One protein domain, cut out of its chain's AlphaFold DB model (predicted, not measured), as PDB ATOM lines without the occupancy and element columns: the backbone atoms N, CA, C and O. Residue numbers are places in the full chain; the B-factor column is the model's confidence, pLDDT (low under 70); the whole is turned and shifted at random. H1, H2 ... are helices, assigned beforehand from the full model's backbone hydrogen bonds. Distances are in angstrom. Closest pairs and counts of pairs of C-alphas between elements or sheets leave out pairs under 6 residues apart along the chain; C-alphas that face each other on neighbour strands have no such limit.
ATOM      1  N   ALA A  22      12.651 -73.161 112.122       68.12
ATOM      2  CA  ALA A  22      13.113 -74.481 111.736       68.12
ATOM      3  C   ALA A  22      13.671 -75.185 112.984       68.12
ATOM      4  O   ALA A  22      14.839 -75.014 113.352       68.12
ATOM      5  N   ASN A  23      12.805 -75.961 113.641       61.97
ATOM      6  CA  ASN A  23      13.189 -76.948 114.637       61.97
ATOM      7  C   ASN A  23      14.104 -77.951 113.944       61.97
ATOM      8  O   ASN A  23      13.691 -78.697 113.050       61.97
ATOM      9  N   ASP A  24      15.376 -77.896 114.311       60.03
ATOM     10  CA  ASP A  24      16.417 -78.686 113.687       60.03
ATOM     11  C   ASP A  24      16.238 -80.150 114.090       60.03
ATOM     12  O   ASP A  24      16.666 -80.601 115.152       60.03
ATOM     13  N   THR A  25      15.543 -80.919 113.258       57.31
ATOM     14  CA  THR A  25      15.518 -82.373 113.387       57.31
ATOM     15  C   THR A  25      16.920 -82.880 113.069       57.31
ATOM     16  O   THR A  25      17.271 -82.969 111.896       57.31
ATOM     17  N   LYS A  26      17.715 -83.127 114.119       53.09
ATOM     18  CA  LYS A  26      19.054 -83.743 114.116       53.09
ATOM     19  C   LYS A  26      19.856 -83.490 112.823       53.09
ATOM     20  O   LYS A  26      19.877 -84.334 111.932       53.09
ATOM     21  N   GLY A  27      20.555 -82.351 112.749       58.91
ATOM     22  CA  GLY A  27      21.708 -82.214 111.847       58.91
ATOM     23  C   GLY A  27      21.873 -80.920 111.048       58.91
ATOM     24  O   GLY A  27      22.667 -80.931 110.114       58.91
ATOM     25  N   GLY A  28      21.146 -79.831 111.307       65.94
ATOM     26  CA  GLY A  28      21.371 -78.529 110.647       65.94
ATOM     27  C   GLY A  28      20.928 -78.455 109.179       65.94
ATOM     28  O   GLY A  28      20.713 -77.370 108.636       65.94
ATOM     29  N   LYS A  29      20.743 -79.607 108.517       72.81
ATOM     30  CA  LYS A  29      20.512 -79.718 107.069       72.81
ATOM     31  C   LYS A  29      19.279 -78.952 106.598       72.81
ATOM     32  O   LYS A  29      19.309 -78.347 105.532       72.81
ATOM     33  N   ARG A  30      18.197 -78.929 107.386       73.50
ATOM     34  CA  ARG A  30      16.969 -78.191 107.026       73.50
ATOM     35  C   ARG A  30      17.172 -76.680 107.040       73.50
ATOM     36  O   ARG A  30      16.628 -75.996 106.172       73.50
ATOM     37  N   ARG A  31      17.955 -76.161 107.986       75.56
ATOM     38  CA  ARG A  31      18.313 -74.737 108.024       75.56
ATOM     39  C   ARG A  31      19.207 -74.368 106.852       75.56
ATOM     40  O   ARG A  31      18.988 -73.339 106.223       75.56
ATOM     41  N   GLU A  32      20.155 -75.233 106.512       78.81
ATOM     42  CA  GLU A  32      21.077 -74.989 105.404       78.81
ATOM     43  C   GLU A  32      20.381 -75.008 104.034       78.81
ATOM     44  O   GLU A  32      20.619 -74.129 103.204       78.81
ATOM     45  N   ILE A  33      19.464 -75.959 103.816       81.56
ATOM     46  CA  ILE A  33      18.660 -76.042 102.588       81.56
ATOM     47  C   ILE A  33      17.739 -74.822 102.468       81.56
ATOM     48  O   ILE A  33      17.716 -74.187 101.416       81.56
ATOM     49  N   ASN A  34      17.041 -74.437 103.543       80.62
ATOM     50  CA  ASN A  34      16.192 -73.239 103.529       80.62
ATOM     51  C   ASN A  34      16.995 -71.956 103.283       80.62
ATOM     52  O   ASN A  34      16.556 -71.097 102.521       80.62
ATOM     53  N   ALA A  35      18.186 -71.825 103.876       83.69
ATOM     54  CA  ALA A  35      19.061 -70.681 103.631       83.69
ATOM     55  C   ALA A  35      19.502 -70.607 102.160       83.69
ATOM     56  O   ALA A  35      19.512 -69.528 101.578       83.69
ATOM     57  N   ARG A  36      19.816 -71.746 101.529       85.81
ATOM     58  CA  ARG A  36      20.222 -71.780 100.116       85.81
ATOM     59  C   ARG A  36      19.064 -71.516  99.150       85.81
ATOM     60  O   ARG A  36      19.257 -70.832  98.149       85.81
ATOM     61  N   LEU A  37      17.871 -72.031  99.444       86.00
ATOM     62  CA  LEU A  37      16.674 -71.762  98.640       86.00
ATOM     63  C   LEU A  37      16.275 -70.285  98.731       86.00
ATOM     64  O   LEU A  37      16.114 -69.631  97.707       86.00
ATOM     65  N   SER A  38      16.216 -69.737  99.947       86.75
ATOM     66  CA  SER A  38      15.897 -68.319 100.158       86.75
ATOM     67  C   SER A  38      16.939 -67.370  99.563       86.75
ATOM     68  O   SER A  38      16.566 -66.292  99.108       86.75
ATOM     69  N   PHE A  39      18.214 -67.766  99.504       89.50
ATOM     70  CA  PHE A  39      19.273 -66.970  98.880       89.50
ATOM     71  C   PHE A  39      19.047 -66.744  97.383       89.50
ATOM     72  O   PHE A  39      19.235 -65.629  96.914       89.50
ATOM     73  N   ASN A  40      18.609 -67.765  96.640       89.19
ATOM     74  CA  ASN A  40      18.351 -67.614  95.203       89.19
ATOM     75  C   ASN A  40      17.284 -66.544  94.951       89.19
ATOM     76  O   ASN A  40      17.522 -65.607  94.194       89.19
ATOM     77  N   THR A  41      16.172 -66.614  95.684       88.75
ATOM     78  CA  THR A  41      15.117 -65.596  95.620       88.75
ATOM     79  C   THR A  41      15.622 -64.225  96.064       88.75
ATOM     80  O   THR A  41      15.250 -63.213  95.486       88.75
ATOM     81  N   ALA A  42      16.512 -64.155  97.056       88.69
ATOM     82  CA  ALA A  42      17.110 -62.888  97.457       88.69
ATOM     83  C   ALA A  42      17.934 -62.256  96.329       88.69
ATOM     84  O   ALA A  42      17.828 -61.051  96.113       88.69
ATOM     85  N   CYS A  43      18.717 -63.053  95.593       89.69
ATOM     86  CA  CYS A  43      19.476 -62.581  94.434       89.69
ATOM     87  C   CYS A  43      18.554 -62.027  93.341       89.69
ATOM     88  O   CYS A  43      18.832 -60.957  92.800       89.69
ATOM     89  N   GLU A  44      17.435 -62.700  93.062       89.50
ATOM     90  CA  GLU A  44      16.413 -62.219  92.117       89.50
ATOM     91  C   GLU A  44      15.768 -60.901  92.576       89.50
ATOM     92  O   GLU A  44      15.430 -60.051  91.756       89.50
ATOM     93  N   LEU A  45      15.662 -60.697  93.890       87.38
ATOM     94  CA  LEU A  45      15.155 -59.472  94.513       87.38
ATOM     95  C   LEU A  45      16.217 -58.366  94.658       87.38
ATOM     96  O   LEU A  45      15.943 -57.324  95.250       87.38
ATOM     97  N   GLY A  46      17.424 -58.567  94.120       88.75
ATOM     98  CA  GLY A  46      18.490 -57.560  94.099       88.75
ATOM     99  C   GLY A  46      19.524 -57.678  95.220       88.75
ATOM    100  O   GLY A  46      20.361 -56.785  95.373       88.75
ATOM    101  N   PHE A  47      19.523 -58.768  95.992       88.12
ATOM    102  CA  PHE A  47      20.592 -59.051  96.947       88.12
ATOM    103  C   PHE A  47      21.912 -59.308  96.211       88.12
ATOM    104  O   PHE A  47      22.007 -60.202  95.376       88.12
ATOM    105  N   ARG A  48      22.947 -58.527  96.535       89.44
ATOM    106  CA  ARG A  48      24.281 -58.635  95.913       89.44
ATOM    107  C   ARG A  48      25.339 -59.299  96.798       89.44
ATOM    108  O   ARG A  48      26.500 -59.353  96.408       89.44
ATOM    109  N   GLY A  49      24.958 -59.763  97.986       88.12
ATOM    110  CA  GLY A  49      25.871 -60.441  98.905       88.12
ATOM    111  C   GLY A  49      26.098 -61.908  98.541       88.12
ATOM    112  O   GLY A  49      25.387 -62.502  97.731       88.12
ATOM    113  N   SER A  50      27.083 -62.517  99.190       89.56
ATOM    114  CA  SER A  50      27.375 -63.946  99.096       89.56
ATOM    115  C   SER A  50      26.388 -64.804  99.899       89.56
ATOM    116  O   SER A  50      25.700 -64.336 100.810       89.56
ATOM    117  N   LEU A  51      26.358 -66.110  99.612       86.31
ATOM    118  CA  LEU A  51      25.571 -67.067 100.396       86.31
ATOM    119  C   LEU A  51      25.999 -67.090 101.878       86.31
ATOM    120  O   LEU A  51      25.164 -67.345 102.744       86.31
ATOM    121  N   ASP A  52      27.273 -66.822 102.185       85.31
ATOM    122  CA  ASP A  52      27.759 -66.730 103.570       85.31
ATOM    123  C   ASP A  52      27.179 -65.502 104.283       85.31
ATOM    124  O   ASP A  52      26.643 -65.616 105.385       85.31
ATOM    125  N   GLU A  53      27.180 -64.341 103.622       88.19
ATOM    126  CA  GLU A  53      26.539 -63.123 104.133       88.19
ATOM    127  C   GLU A  53      25.032 -63.307 104.313       88.19
ATOM    128  O   GLU A  53      24.472 -62.882 105.326       88.19
ATOM    129  N   TRP A  54      24.376 -64.006 103.385       86.94
ATOM    130  CA  TRP A  54      22.967 -64.365 103.518       86.94
ATOM    131  C   TRP A  54      22.718 -65.259 104.733       86.94
ATOM    132  O   TRP A  54      21.838 -64.983 105.547       86.94
ATOM    133  N   LYS A  55      23.528 -66.307 104.917       84.25
ATOM    134  CA  LYS A  55      23.446 -67.188 106.090       84.25
ATOM    135  C   LYS A  55      23.649 -66.404 107.392       84.25
ATOM    136  O   LYS A  55      22.855 -66.571 108.321       84.25
ATOM    137  N   ARG A  56      24.635 -65.499 107.447       83.06
ATOM    138  CA  ARG A  56      24.859 -64.597 108.593       83.06
ATOM    139  C   ARG A  56      23.649 -63.706 108.855       83.06
ATOM    140  O   ARG A  56      23.205 -63.603 109.997       83.06
ATOM    141  N   LEU A  57      23.062 -63.128 107.805       83.38
ATOM    142  CA  LEU A  57      21.834 -62.338 107.902       83.38
ATOM    143  C   LEU A  57      20.670 -63.152 108.464       83.38
ATOM    144  O   LEU A  57      19.881 -62.591 109.218       83.38
ATOM    145  N   MET A  58      20.557 -64.441 108.147       80.38
ATOM    146  CA  MET A  58      19.495 -65.315 108.663       80.38
ATOM    147  C   MET A  58      19.691 -65.746 110.125       80.38
ATOM    148  O   MET A  58      18.769 -66.299 110.723       80.38
ATOM    149  N   GLY A  59      20.846 -65.447 110.727       73.56
ATOM    150  CA  GLY A  59      21.170 -65.836 112.099       73.56
ATOM    151  C   GLY A  59      22.021 -67.102 112.200       73.56
ATOM    152  O   GLY A  59      22.138 -67.651 113.294       73.56
ATOM    153  N   ALA A  60      22.652 -67.544 111.105       62.38
ATOM    154  CA  ALA A  60      23.800 -68.445 111.177       62.38
ATOM    155  C   ALA A  60      25.003 -67.646 111.704       62.38
ATOM    156  O   ALA A  60      25.911 -67.268 110.966       62.38
ATOM    157  N   VAL A  61      24.960 -67.289 112.984       51.97
ATOM    158  CA  VAL A  61      26.105 -66.700 113.664       51.97
ATOM    159  C   VAL A  61      27.092 -67.846 113.849       51.97
ATOM    160  O   VAL A  61      26.901 -68.702 114.710       51.97
ATOM    161  N   ALA A  62      28.137 -67.890 113.026       46.50
ATOM    162  CA  ALA A  62      29.391 -68.429 113.518       46.50
ATOM    163  C   ALA A  62      29.780 -67.503 114.676       46.50
ATOM    164  O   ALA A  62      30.165 -66.354 114.445       46.50
ATOM    165  N   CYS A  63      29.540 -67.949 115.913       41.22
ATOM    166  CA  CYS A  63      30.159 -67.326 117.074       41.22
ATOM    167  C   CYS A  63      31.652 -67.194 116.763       41.22
ATOM    168  O   CYS A  63      32.272 -68.159 116.313       41.22
ATOM    169  N   ARG A  64      32.170 -65.977 116.919       40.81
ATOM    170  CA  ARG A  64      33.607 -65.729 116.913       40.81
ATOM    171  C   ARG A  64      34.221 -66.348 118.164       40.81
ATOM    172  O   ARG A  64      33.531 -66.309 119.208       40.81
TER     173      ARG A  64
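Overview. This is residues 22 to 64 of the 64 residues of an uncharacterized protein of Verrucomicrobia bacterium 13_2_20CM_55_10 (UniProt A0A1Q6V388). One long straight helix, H1, is crossed over its middle part by a short helix, H2, nearly at a right angle. The link between them folds back from the end of H1 to bring H2 over it; residues 24 to 29 stick out at the other end, and residues 59 to 64 run on from H2 as a tail on the side away from H1. The printed part has 43 residues with two named helices, H1 then H2, and no named strand; its class is all helix. It is only just compact, close to loose, with a radius of gyration of the C-alphas of 10.9 A, and flat, spanning 33 by 24 by 11 A.

Arrangement. Going along from Ala 22, you first reach H1, residues 29 to 44; after a short link of 6 residues comes H2, residues 51 to 58. The two touch, with 6 pairs of C-alphas within 8 A. Look for the closest pair at Ala 35 and Lys 55, whose C-alphas are 6.1 A apart. H1 touches H2 with residues 35 to 39 alone. Their lines are about perpendicular, at 75 degrees, and their centres are 9.3 A apart. In H2 every O i to N i+4 pair is within hydrogen-bond range; in H1, 11 of 12 are.

Along the chain. Find C-alpha 29 at (20.512, -79.718, 107.069); from there H1 runs 23.4 A to C-alpha 44 at (16.413, -62.219, 92.117). H2 measures 10.4 A from C-alpha 51 to C-alpha 58, which you find at (19.495, -65.315, 108.663).

Size, cuts and confidence. The two C-alphas farthest apart are those of Lys 26 and Gly 46, at 33.0 A. The printed part has no cut and ends at Arg 64, the chain's last residue. Look at the B-factor column: the mean pLDDT of the printed part is 76.5, and residues 22 to 28 and 60 to 64 are under 70, where the model's confidence is low.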